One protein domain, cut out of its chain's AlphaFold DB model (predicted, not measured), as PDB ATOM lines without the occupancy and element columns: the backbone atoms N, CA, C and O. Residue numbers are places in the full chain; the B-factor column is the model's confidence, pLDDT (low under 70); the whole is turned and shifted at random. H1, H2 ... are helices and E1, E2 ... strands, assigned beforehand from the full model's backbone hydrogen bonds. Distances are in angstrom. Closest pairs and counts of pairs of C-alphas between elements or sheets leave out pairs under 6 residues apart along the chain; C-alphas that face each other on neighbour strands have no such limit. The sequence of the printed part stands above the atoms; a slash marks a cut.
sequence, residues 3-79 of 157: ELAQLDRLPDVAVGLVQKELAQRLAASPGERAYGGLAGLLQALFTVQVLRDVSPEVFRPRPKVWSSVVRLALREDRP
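AT A GLANCE: This is residues 3 to 79 of the 157 residues of an uncharacterized protein of bacterium (UniProt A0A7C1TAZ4). A strongly twisted sheet of three long strands makes one wall of the domain, and two short helices, H2 and H3, cover one face of it in a second layer, meeting each other at a steep angle. The long loop of residues 55 to 66, which joins E2 and E3, lies at one end of the longest axis and the tail of residues 75 to 79 at the other, while the very short helix H1 lies off the sheet, near H3. The printed part has 77 residues with three named helices and three named strands, in the order H1 E1 H2 H3 E2 E3; the sheet's order is E1 - E3 - E2, antiparallel throughout, and the class is mixed, helices and strands. It is only just compact, close to loose, with a radius of gyration of the C-alphas of 13.3 A and spans of 41 by 29 by 19 A.

HOW THE PARTS SIT: E3, residues 67 to 74, is the inner strand. E1, residues 13 to 19, is an edge strand antiparallel to E3 at 155 degrees; N 16 and O 70 are 3.0 A apart, within hydrogen-bond range. E2, residues 46 to 54, is the other edge strand, antiparallel to E3 at 159 degrees, with N 49 and O 71 within hydrogen-bond range at 2.9 A; E2 and E3 form a hairpin. H2, residues 20 to 27, is on the sheet at a height of 8.2 A over the sheet. It lies over E3 and runs along the strands, at 16 degrees to E3 on the local plane; with 2 of its 8 C-alphas falling on E2, it only just fails to lie over E2 too. The closest C-alphas of H2 and E3 are those of Lys 20 and Ser 67, 4.5 A apart. H3, residues 37 to 43, is also on the sheet, with 9 pairs of C-alphas within 10 A. H2 and H3 touch, the C-alphas of Leu 26 and Ala 39 being closest at 4.5 A, and run the same way at a steep tilt of 64 degrees. E1, H2, H3 and E2 make a split strand-helix-strand unit, two strands running the same way with E3 between them, and its crossover is right-handed. H1, residues 3 to 6, is not on the sheet; it is close to H3 but not clearly touching, with the C-alphas of Ala 5 and Leu 42 closest at 6.9 A. H1 is apart from H2, E2 and E3. In H2 and H3 every O i to N i+4 pair is within hydrogen-bond range; H1 is too short for such a pair.

IN THESE COORDINATES: E3 is 22.3 A long from C-alpha 67 at (-45.508, -87.441, 21.169) to C-alpha 74 at (-49.062, -107.419, 11.808). E2 is 22.2 A long and E1 19.2 A. H2 is 10.7 A long, H3 9.7 A and H1 5.0 A, beginning with C-alpha 3 at (-35.911, -101.127, 9.989).

THE WHOLE: The two C-alphas farthest apart are those of Pro 61 and Pro 79, at 41.5 A. The printed part, residues 3 to 79, has no cut. The link E2 to E3 is long, with 12 residues; E1 to H2 and H3 to E2 are tight, and H1 to E1 and H2 to H3 are short. The mean pLDDT of the printed part is 95.4, and no printed residue is under 70.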
ATOM      1  N   GLU A   3     -36.598 -99.892   9.572       86.12
ATOM      2  CA  GLU A   3     -35.911-101.127   9.989       86.12
ATOM      3  C   GLU A   3     -36.854-102.221  10.510       86.12
ATOM      4  O   GLU A   3     -36.539-103.396  10.387       86.12
ATOM      5  N   LEU A   4     -38.040-101.869  11.032       86.94
ATOM      6  CA  LEU A   4     -39.025-102.861  11.477       86.94
ATOM      7  C   LEU A   4     -39.449-103.773  10.318       86.94
ATOM      8  O   LEU A   4     -39.651-104.962  10.524       86.94
ATOM      9  N   ALA A   5     -39.539-103.223   9.104       86.50
ATOM     10  CA  ALA A   5     -39.860-103.977   7.896       86.50
ATOM     11  C   ALA A   5     -38.724-104.916   7.454       86.50
ATOM     12  O   ALA A   5     -38.944-105.771   6.606       86.50
ATOM     13  N   GLN A   6     -37.519-104.771   8.005       85.56
ATOM     14  CA  GLN A   6     -36.329-105.529   7.607       85.56
ATOM     15  C   GLN A   6     -35.899-106.559   8.654       85.56
ATOM     16  O   GLN A   6     -34.927-107.268   8.433       85.56
ATOM     17  N   LEU A   7     -36.610-106.663   9.780       89.12
ATOM     18  CA  LEU A   7     -36.352-107.721  10.752       89.12
ATOM     19  C   LEU A   7     -36.569-109.095  10.111       89.12
ATOM     20  O   LEU A   7     -37.520-109.270   9.343       89.12
ATOM     21  N   ASP A   8     -35.745-110.073  10.491       87.19
ATOM     22  CA  ASP A   8     -35.882-111.466  10.040       87.19
ATOM     23  C   ASP A   8     -37.274-112.015  10.372       87.19
ATOM     24  O   ASP A   8     -37.955-112.610   9.535       87.19
ATOM     25  N   ARG A   9     -37.741-111.723  11.590       89.94
ATOM     26  CA  ARG A   9     -39.085-112.040  12.063       89.94
ATOM     27  C   ARG A   9     -39.812-110.764  12.465       89.94
ATOM     28  O   ARG A   9     -39.403-110.074  13.399       89.94
ATOM     29  N   LEU A  10     -40.917-110.478  11.781       92.94
ATOM     30  CA  LEU A  10     -41.794-109.372  12.150       92.94
ATOM     31  C   LEU A  10     -42.530-109.703  13.460       92.94
ATOM     32  O   LEU A  10     -42.993-110.834  13.620       92.94
ATOM     33  N   PRO A  11     -42.651-108.747  14.395       94.38
ATOM     34  CA  PRO A  11     -43.466-108.940  15.585       94.38
ATOM     35  C   PRO A  11     -44.954-108.910  15.226       94.38
ATOM     36  O   PRO A  11     -45.367-108.104  14.394       94.38
ATOM     37  N   ASP A  12     -45.772-109.714  15.910       95.69
ATOM     38  CA  ASP A  12     -47.232-109.685  15.737       95.69
ATOM     39  C   ASP A  12     -47.815-108.325  16.139       95.69
ATOM     40  O   ASP A  12     -48.743-107.807  15.519       95.69
ATOM     41  N   VAL A  13     -47.241-107.712  17.177       97.00
ATOM     42  CA  VAL A  13     -47.583-106.364  17.627       97.00
ATOM     43  C   VAL A  13     -46.322-105.628  18.065       97.00
ATOM     44  O   VAL A  13     -45.525-106.146  18.845       97.00
ATOM     45  N   ALA A  14     -46.181-104.380  17.627       96.88
ATOM     46  CA  ALA A  14     -45.225-103.424  18.170       96.88
ATOM     47  C   ALA A  14     -45.965-102.174  18.665       96.88
ATOM     48  O   ALA A  14     -46.815-101.621  17.968       96.88
ATOM     49  N   VAL A  15     -45.634-101.714  19.871       97.50
ATOM     50  CA  VAL A  15     -46.162-100.469  20.442       97.50
ATOM     51  C   VAL A  15     -44.990 -99.573  20.792       97.50
ATOM     52  O   VAL A  15     -44.052-100.000  21.461       97.50
ATOM     53  N   GLY A  16     -45.036 -98.329  20.331       96.44
ATOM     54  CA  GLY A  16     -43.937 -97.394  20.513       96.44
ATOM     55  C   GLY A  16     -44.409 -95.959  20.622       96.44
ATOM     56  O   GLY A  16     -45.498 -95.596  20.181       96.44
ATOM     57  N   LEU A  17     -43.558 -95.134  21.217       97.12
ATOM     58  CA  LEU A  17     -43.756 -93.699  21.281       97.12
ATOM     59  C   LEU A  17     -42.986 -93.030  20.140       97.12
ATOM     60  O   LEU A  17     -41.789 -93.259  19.974       97.12
ATOM     61  N   VAL A  18     -43.659 -92.174  19.377       97.12
ATOM     62  CA  VAL A  18     -43.045 -91.365  18.315       97.12
ATOM     63  C   VAL A  18     -43.508 -89.917  18.418       97.12
ATOM     64  O   VAL A  18     -44.472 -89.621  19.116       97.12
ATOM     65  N   GLN A  19     -42.846 -88.998  17.715       97.62
ATOM     66  CA  GLN A  19     -43.345 -87.625  17.593       97.62
ATOM     67  C   GLN A  19     -44.744 -87.615  16.955       97.62
ATOM     68  O   GLN A  19     -45.002 -88.378  16.023       97.62
ATOM     69  N   LYS A  20     -45.632 -86.729  17.417       97.81
ATOM     70  CA  LYS A  20     -47.038 -86.675  16.982       97.81
ATOM     71  C   LYS A  20     -47.202 -86.523  15.468       97.81
ATOM     72  O   LYS A  20     -48.006 -87.224  14.866       97.81
ATOM     73  N   GLU A  21     -46.404 -85.666  14.834       97.31
ATOM     74  CA  GLU A  21     -46.435 -85.504  13.373       97.31
ATOM     75  C   GLU A  21     -46.062 -86.809  12.654       97.31
ATOM     76  O   GLU A  21     -46.691 -87.187  11.667       97.31
ATOM     77  N   LEU A  22     -45.066 -87.539  13.166       97.69
ATOM     78  CA  LEU A  22     -44.690 -88.832  12.608       97.69
ATOM     79  C   LEU A  22     -45.823 -89.849  12.783       97.69
ATOM     80  O   LEU A  22     -46.156 -90.523  11.817       97.69
ATOM     81  N   ALA A  23     -46.462 -89.917  13.955       98.00
ATOM     82  CA  ALA A  23     -47.626 -90.782  14.171       98.00
ATOM     83  C   ALA A  23     -48.748 -90.503  13.158       98.00
ATOM     84  O   ALA A  23     -49.255 -91.430  12.530       98.00
ATOM     85  N   GLN A  24     -49.076 -89.226  12.945       97.50
ATOM     86  CA  GLN A  24     -50.077 -88.801  11.965       97.50
ATOM     87  C   GLN A  24     -49.682 -89.188  10.540       97.50
ATOM     88  O   GLN A  24     -50.507 -89.691   9.791       97.50
ATOM     89  N   ARG A  25     -48.410 -89.017  10.168       97.12
ATOM     90  CA  ARG A  25     -47.907 -89.421   8.848       97.12
ATOM     91  C   ARG A  25     -47.966 -90.927   8.630       97.12
ATOM     92  O   ARG A  25     -48.260 -91.352   7.522       97.12
ATOM     93  N   LEU A  26     -47.678 -91.725   9.657       97.50
ATOM     94  CA  LEU A  26     -47.735 -93.186   9.577       97.50
ATOM     95  C   LEU A  26     -49.164 -93.711   9.435       97.50
ATOM     96  O   LEU A  26     -49.361 -94.723   8.771       97.50
ATOM     97  N   ALA A  27     -50.133 -93.037  10.056       97.38
ATOM     98  CA  ALA A  27     -51.549 -93.394  10.008       97.38
ATOM     99  C   ALA A  27     -52.325 -92.695   8.876       97.38
ATOM    100  O   ALA A  27     -53.515 -92.943   8.724       97.38
ATOM    101  N   ALA A  28     -51.673 -91.820   8.103       97.69
ATOM    102  CA  ALA A  28     -52.303 -91.093   7.008       97.69
ATOM    103  C   ALA A  28     -52.788 -92.050   5.914       97.69
ATOM    104  O   ALA A  28     -52.093 -93.013   5.575       97.69
ATOM    105  N   SER A  29     -53.946 -91.755   5.334       97.12
ATOM    106  CA  SER A  29     -54.524 -92.545   4.242       97.12
ATOM    107  C   SER A  29     -53.928 -92.154   2.882       97.12
ATOM    108  O   SER A  29     -53.528 -91.000   2.693       97.12
ATOM    109  N   PRO A  30     -53.919 -93.059   1.888       96.31
ATOM    110  CA  PRO A  30     -53.626 -92.717   0.498       96.31
ATOM    111  C   PRO A  30     -54.358 -91.456   0.016       96.31
ATOM    112  O   PRO A  30     -55.544 -91.267   0.270       96.31
ATOM    113  N   GLY A  31     -53.644 -90.579  -0.687       94.12
ATOM    114  CA  GLY A  31     -54.149 -89.292  -1.170       94.12
ATOM    115  C   GLY A  31     -54.074 -88.148  -0.153       94.12
ATOM    116  O   GLY A  31     -54.113 -86.983  -0.555       94.12
ATOM    117  N   GLU A  32     -53.896 -88.432   1.140       96.12
ATOM    118  CA  GLU A  32     -53.679 -87.387   2.136       96.12
ATOM    119  C   GLU A  32     -52.297 -86.745   1.989       96.12
ATOM    120  O   GLU A  32     -51.292 -87.386   1.677       96.12
ATOM    121  N   ARG A  33     -52.205 -85.454   2.318       93.12
ATOM    122  CA  ARG A  33     -50.944 -84.695   2.259       93.12
ATOM    123  C   ARG A  33     -49.826 -85.324   3.108       93.12
ATOM    124  O   ARG A  33     -48.645 -85.223   2.758       93.12
ATOM    125  N   ALA A  34     -50.191 -85.929   4.237       94.88
ATOM    126  CA  ALA A  34     -49.258 -86.540   5.178       94.88
ATOM    127  C   ALA A  34     -48.775 -87.935   4.735       94.88
ATOM    128  O   ALA A  34     -47.701 -88.358   5.175       94.88
ATOM    129  N   TYR A  35     -49.500 -88.604   3.828       96.94
ATOM    130  CA  TYR A  35     -49.147 -89.928   3.326       96.94
ATOM    131  C   TYR A  35     -47.868 -89.891   2.485       96.94
ATOM    132  O   TYR A  35     -47.584 -88.947   1.737       96.94
ATOM    133  N   GLY A  36     -47.048 -90.923   2.641       95.62
ATOM    134  CA  GLY A  36     -45.754 -91.025   1.981       95.62
ATOM    135  C   GLY A  36     -45.149 -92.413   2.119       95.62
ATOM    136  O   GLY A  36     -45.744 -93.300   2.718       95.62
ATOM    137  N   GLY A  37     -43.931 -92.585   1.601       95.94
ATOM    138  CA  GLY A  37     -43.330 -93.914   1.448       95.94
ATOM    139  C   GLY A  37     -43.213 -94.713   2.748       95.94
ATOM    140  O   GLY A  37     -43.487 -95.902   2.749       95.94
ATOM    141  N   LEU A  38     -42.885 -94.075   3.880       95.88
ATOM    142  CA  LEU A  38     -42.827 -94.791   5.162       95.88
ATOM    143  C   LEU A  38     -44.206 -95.301   5.612       95.88
ATOM    144  O   LEU A  38     -44.288 -96.381   6.189       95.88
ATOM    145  N   ALA A  39     -45.269 -94.540   5.338       97.25
ATOM    146  CA  ALA A  39     -46.636 -94.959   5.615       97.25
ATOM    147  C   ALA A  39     -47.009 -96.143   4.717       97.25
ATOM    148  O   ALA A  39     -47.361 -97.186   5.244       97.25
ATOM    149  N   GLY A  40     -46.804 -96.039   3.398       96.62
ATOM    150  CA  GLY A  40     -47.063 -97.143   2.465       96.62
ATOM    151  C   GLY A  40     -46.268 -98.415   2.788       96.62
ATOM    152  O   GLY A  40     -46.828 -99.505   2.782       96.62
ATOM    153  N   LEU A  41     -44.988 -98.280   3.158       96.56
ATOM    154  CA  LEU A  41     -44.138 -99.403   3.565       96.56
ATOM    155  C   LEU A  41     -44.673-100.104   4.819       96.56
ATOM    156  O   LEU A  41     -44.789-101.327   4.835       96.56
ATOM    157  N   LEU A  42     -44.969 -99.348   5.882       96.81
ATOM    158  CA  LEU A  42     -45.438 -99.954   7.128       96.81
ATOM    159  C   LEU A  42     -46.879-100.442   7.017       96.81
ATOM    160  O   LEU A  42     -47.168-101.507   7.546       96.81
ATOM    161  N   GLN A  43     -47.756 -99.724   6.316       97.06
ATOM    162  CA  GLN A  43     -49.157-100.112   6.134       97.06
ATOM    163  C   GLN A  43     -49.315-101.372   5.270       97.06
ATOM    164  O   GLN A  43     -50.277-102.111   5.458       97.06
ATOM    165  N   ALA A  44     -48.354-101.674   4.385       96.25
ATOM    166  CA  ALA A  44     -48.314-102.943   3.648       96.25
ATOM    167  C   ALA A  44     -48.083-104.165   4.552       96.25
ATOM    168  O   ALA A  44     -48.444-105.284   4.193       96.25
ATOM    169  N   LEU A  45     -47.474-103.960   5.722       96.38
ATOM    170  CA  LEU A  45     -47.121-105.024   6.663       96.38
ATOM    171  C   LEU A  45     -48.002-105.008   7.916       96.38
ATOM    172  O   LEU A  45     -48.308-106.058   8.473       96.38
ATOM    173  N   PHE A  46     -48.409-103.824   8.367       96.81
ATOM    174  CA  PHE A  46     -49.044-103.599   9.656       96.81
ATOM    175  C   PHE A  46     -50.286-102.721   9.527       96.81
ATOM    176  O   PHE A  46     -50.294-101.714   8.825       96.81
ATOM    177  N   THR A  47     -51.304-103.015  10.324       97.12
ATOM    178  CA  THR A  47     -52.356-102.055  10.646       97.12
ATOM    179  C   THR A  47     -51.786-101.030  11.622       97.12
ATOM    180  O   THR A  47     -51.391-101.374  12.740       97.12
ATOM    181  N   VAL A  48     -51.727 -99.767  11.193       97.62
ATOM    182  CA  VAL A  48     -51.178 -98.651  11.975       97.62
ATOM    183  C   VAL A  48     -52.298 -97.927  12.715       97.62
ATOM    184  O   VAL A  48     -53.262 -97.478  12.103       97.62
ATOM    185  N   GLN A  49     -52.164 -97.772  14.032       98.06
ATOM    186  CA  GLN A  49     -53.142 -97.078  14.872       98.06
ATOM    187  C   GLN A  49     -52.450 -96.091  15.810       98.06
ATOM    188  O   GLN A  49     -51.515 -96.453  16.526       98.06
ATOM    189  N   VAL A  50     -52.935 -94.849  15.854       98.19
ATOM    190  CA  VAL A  50     -52.547 -93.882  16.889       98.19
ATOM    191  C   VAL A  50     -53.455 -94.100  18.095       98.19
ATOM    192  O   VAL A  50     -54.664 -93.926  17.992       98.19
ATOM    193  N   LEU A  51     -52.883 -94.505  19.228       98.12
ATOM    194  CA  LEU A  51     -53.658 -94.847  20.424       98.12
ATOM    195  C   LEU A  51     -53.991 -93.614  21.264       98.12
ATOM    196  O   LEU A  51     -55.129 -93.438  21.685       98.12
ATOM    197  N   ARG A  52     -52.985 -92.780  21.549       97.94
ATOM    198  CA  ARG A  52     -53.145 -91.538  22.319       97.94
ATOM    199  C   ARG A  52     -51.949 -90.610  22.174       97.94
ATOM    200  O   ARG A  52     -50.825 -91.071  21.970       97.94
ATOM    201  N   ASP A  53     -52.189 -89.324  22.385       98.44
ATOM    202  CA  ASP A  53     -51.140 -88.316  22.504       98.44
ATOM    203  C   ASP A  53     -50.537 -88.294  23.915       98.44
ATOM    204  O   ASP A  53     -51.192 -88.616  24.909       98.44
ATOM    205  N   VAL A  54     -49.266 -87.906  24.000       98.00
ATOM    206  CA  VAL A  54     -48.491 -87.801  25.238       98.00
ATOM    207  C   VAL A  54     -47.860 -86.414  25.312       98.00
ATOM    208  O   VAL A  54     -47.119 -86.001  24.414       98.00
ATOM    209  N   SER A  55     -48.162 -85.701  26.400       97.94
ATOM    210  CA  SER A  55     -47.651 -84.350  26.649       97.94
ATOM    211  C   SER A  55     -46.127 -84.352  26.813       97.94
ATOM    212  O   SER A  55     -45.599 -85.239  27.485       97.94
ATOM    213  N   PRO A  56     -45.401 -83.344  26.292       97.38
ATOM    214  CA  PRO A  56     -43.965 -83.191  26.537       97.38
ATOM    215  C   PRO A  56     -43.608 -83.056  28.030       97.38
ATOM    216  O   PRO A  56     -42.461 -83.281  28.409       97.38
ATOM    217  N   GLU A  57     -44.563 -82.699  28.891       97.81
ATOM    218  CA  GLU A  57     -44.341 -82.468  30.327       97.81
ATOM    219  C   GLU A  57     -43.969 -83.729  31.112       97.81
ATOM    220  O   GLU A  57     -43.371 -83.623  32.181       97.81
ATOM    221  N   VAL A  58     -44.261 -84.916  30.573       96.81
ATOM    222  CA  VAL A  58     -43.948 -86.191  31.237       96.81
ATOM    223  C   VAL A  58     -42.505 -86.663  31.001       96.81
ATOM    224  O   VAL A  58     -42.111 -87.698  31.530       96.81
ATOM    225  N   PHE A  59     -41.706 -85.931  30.212       96.69
ATOM    226  CA  PHE A  59     -40.338 -86.313  29.838       96.69
ATOM    227  C   PHE A  59     -39.267 -85.481  30.556       96.69
ATOM    228  O   PHE A  59     -39.460 -84.307  30.880       96.69
ATOM    229  N   ARG A  60     -38.089 -86.088  30.750       96.69
ATOM    230  CA  ARG A  60     -36.884 -85.459  31.314       96.69
ATOM    231  C   ARG A  60     -35.662 -85.841  30.453       96.69
ATOM    232  O   ARG A  60     -35.333 -87.023  30.422       96.69
ATOM    233  N   PRO A  61     -34.981 -84.889  29.781       93.88
ATOM    234  CA  PRO A  61     -35.359 -83.480  29.608       93.88
ATOM    235  C   PRO A  61     -36.641 -83.311  28.767       93.88
ATOM    236  O   PRO A  61     -36.995 -84.181  27.974       93.88
ATOM    237  N   ARG A  62     -37.339 -82.177  28.937       96.25
ATOM    238  CA  ARG A  62     -38.599 -81.880  28.230       96.25
ATOM    239  C   ARG A  62     -38.348 -81.625  26.730       96.25
ATOM    240  O   ARG A  62     -37.606 -80.694  26.406       96.25
ATOM    241  N   PRO A  63     -38.990 -82.366  25.805       95.88
ATOM    242  CA  PRO A  63     -38.934 -82.078  24.376       95.88
ATOM    243  C   PRO A  63     -39.819 -80.877  24.005       95.88
ATOM    244  O   PRO A  63     -40.746 -80.508  24.723       95.88
ATOM    245  N   LYS A  64     -39.557 -80.278  22.836       97.00
ATOM    246  CA  LYS A  64     -40.326 -79.132  22.305       97.00
ATOM    247  C   LYS A  64     -41.633 -79.522  21.608       97.00
ATOM    248  O   LYS A  64     -42.408 -78.650  21.235       97.00
ATOM    249  N   VAL A  65     -41.853 -80.813  21.381       97.12
ATOM    250  CA  VAL A  65     -42.946 -81.331  20.553       97.12
ATOM    251  C   VAL A  65     -43.744 -82.388  21.300       97.12
ATOM    252  O   VAL A  65     -43.241 -83.017  22.230       97.12
ATOM    253  N   TRP A  66     -44.990 -82.581  20.870       98.31
ATOM    254  CA  TRP A  66     -45.848 -83.659  21.346       98.31
ATOM    255  C   TRP A  66     -45.403 -85.010  20.796       98.31
ATOM    256  O   TRP A  66     -44.902 -85.108  19.670       98.31
ATOM    257  N   SER A  67     -45.671 -86.050  21.576       98.25
ATOM    258  CA  SER A  67     -45.508 -87.441  21.169       98.25
ATOM    259  C   SER A  67     -46.868 -88.123  21.065       98.25
ATOM    260  O   SER A  67     -47.847 -87.648  21.638       98.25
ATOM    261  N   SER A  68     -46.925 -89.258  20.379       98.44
ATOM    262  CA  SER A  68     -48.092 -90.135  20.346       98.44
ATOM    263  C   SER A  68     -47.648 -91.587  20.469       98.44
ATOM    264  O   SER A  68     -46.593 -91.980  19.964       98.44
ATOM    265  N   VAL A  69     -48.461 -92.386  21.154       98.31
ATOM    266  CA  VAL A  69     -48.307 -93.841  21.203       98.31
ATOM    267  C   VAL A  69     -48.917 -94.421  19.933       98.31
ATOM    268  O   VAL A  69     -50.094 -94.192  19.652       98.31
ATOM    269  N   VAL A  70     -48.124 -95.178  19.182       98.31
ATOM    270  CA  VAL A  70     -48.543 -95.864  17.959       98.31
ATOM    271  C   VAL A  70     -48.485 -97.366  18.184       98.31
ATOM    272  O   VAL A  70     -47.519 -97.882  18.748       98.31
ATOM    273  N   ARG A  71     -49.522 -98.058  17.721       98.25
ATOM    274  CA  ARG A  71     -49.598 -99.513  17.632       98.25
ATOM    275  C   ARG A  71     -49.479 -99.931  16.173       98.25
ATOM    276  O   ARG A  71     -50.174 -99.394  15.314       98.25
ATOM    277  N   LEU A  72     -48.615-100.901  15.924       98.00
ATOM    278  CA  LEU A  72     -48.438-101.589  14.655       98.00
ATOM    279  C   LEU A  72     -48.832-103.043  14.897       98.00
ATOM    280  O   LEU A  72     -48.178-103.717  15.689       98.00
ATOM    281  N   ALA A  73     -49.916-103.504  14.284       97.62
ATOM    282  CA  ALA A  73     -50.354-104.895  14.377       97.62
ATOM    283  C   ALA A  73     -50.123-105.579  13.036       97.62
ATOM    284  O   ALA A  73     -50.568-105.055  12.018       97.62
ATOM    285  N   LEU A  74     -49.400-106.694  13.026       96.00
ATOM    286  CA  LEU A  74     -49.062-107.419  11.808       96.00
ATOM    287  C   LEU A  74     -50.351-107.829  11.097       96.00
ATOM    288  O   LEU A  74     -51.266-108.372  11.713       96.00
ATOM    289  N   ARG A  75     -50.432-107.531   9.803       94.12
ATOM    290  CA  ARG A  75     -51.585-107.885   8.981       94.12
ATOM    291  C   ARG A  75     -51.612-109.393   8.744       94.12
ATOM    292  O   ARG A  75     -50.596-109.984   8.353       94.12
ATOM    293  N   GLU A  76     -52.772-110.001   8.972       88.44
ATOM    294  CA  GLU A  76     -53.036-111.401   8.618       88.44
ATOM    295  C   GLU A  76     -53.116-111.560   7.096       88.44
ATOM    296  O   GLU A  76     -52.535-112.483   6.538       88.44
ATOM    297  N   ASP A  77     -53.728-110.584   6.423       87.50
ATOM    298  CA  ASP A  77     -53.877-110.472   4.971       87.50
ATOM    299  C   ASP A  77     -52.675-109.784   4.297       87.50
ATOM    300  O   ASP A  77     -52.797-109.199   3.217       87.50
ATOM    301  N   ARG A  78     -51.497-109.789   4.940       85.50
ATOM    302  CA  ARG A  78     -50.303-109.210   4.316       85.50
ATOM    303  C   ARG A  78     -49.940-110.002   3.054       85.50
ATOM    304  O   ARG A  78     -50.043-111.230   3.058       85.50
ATOM    305  N   PRO A  79     -49.436-109.337   2.006       83.06
ATOM    306  CA  PRO A  79     -49.024-110.019   0.787       83.06
ATOM    307  C   PRO A  79     -48.002-111.119   1.089       83.06
ATOM    308  O   PRO A  79     -46.974-110.844   1.713       83.06
TER     309      PRO A  79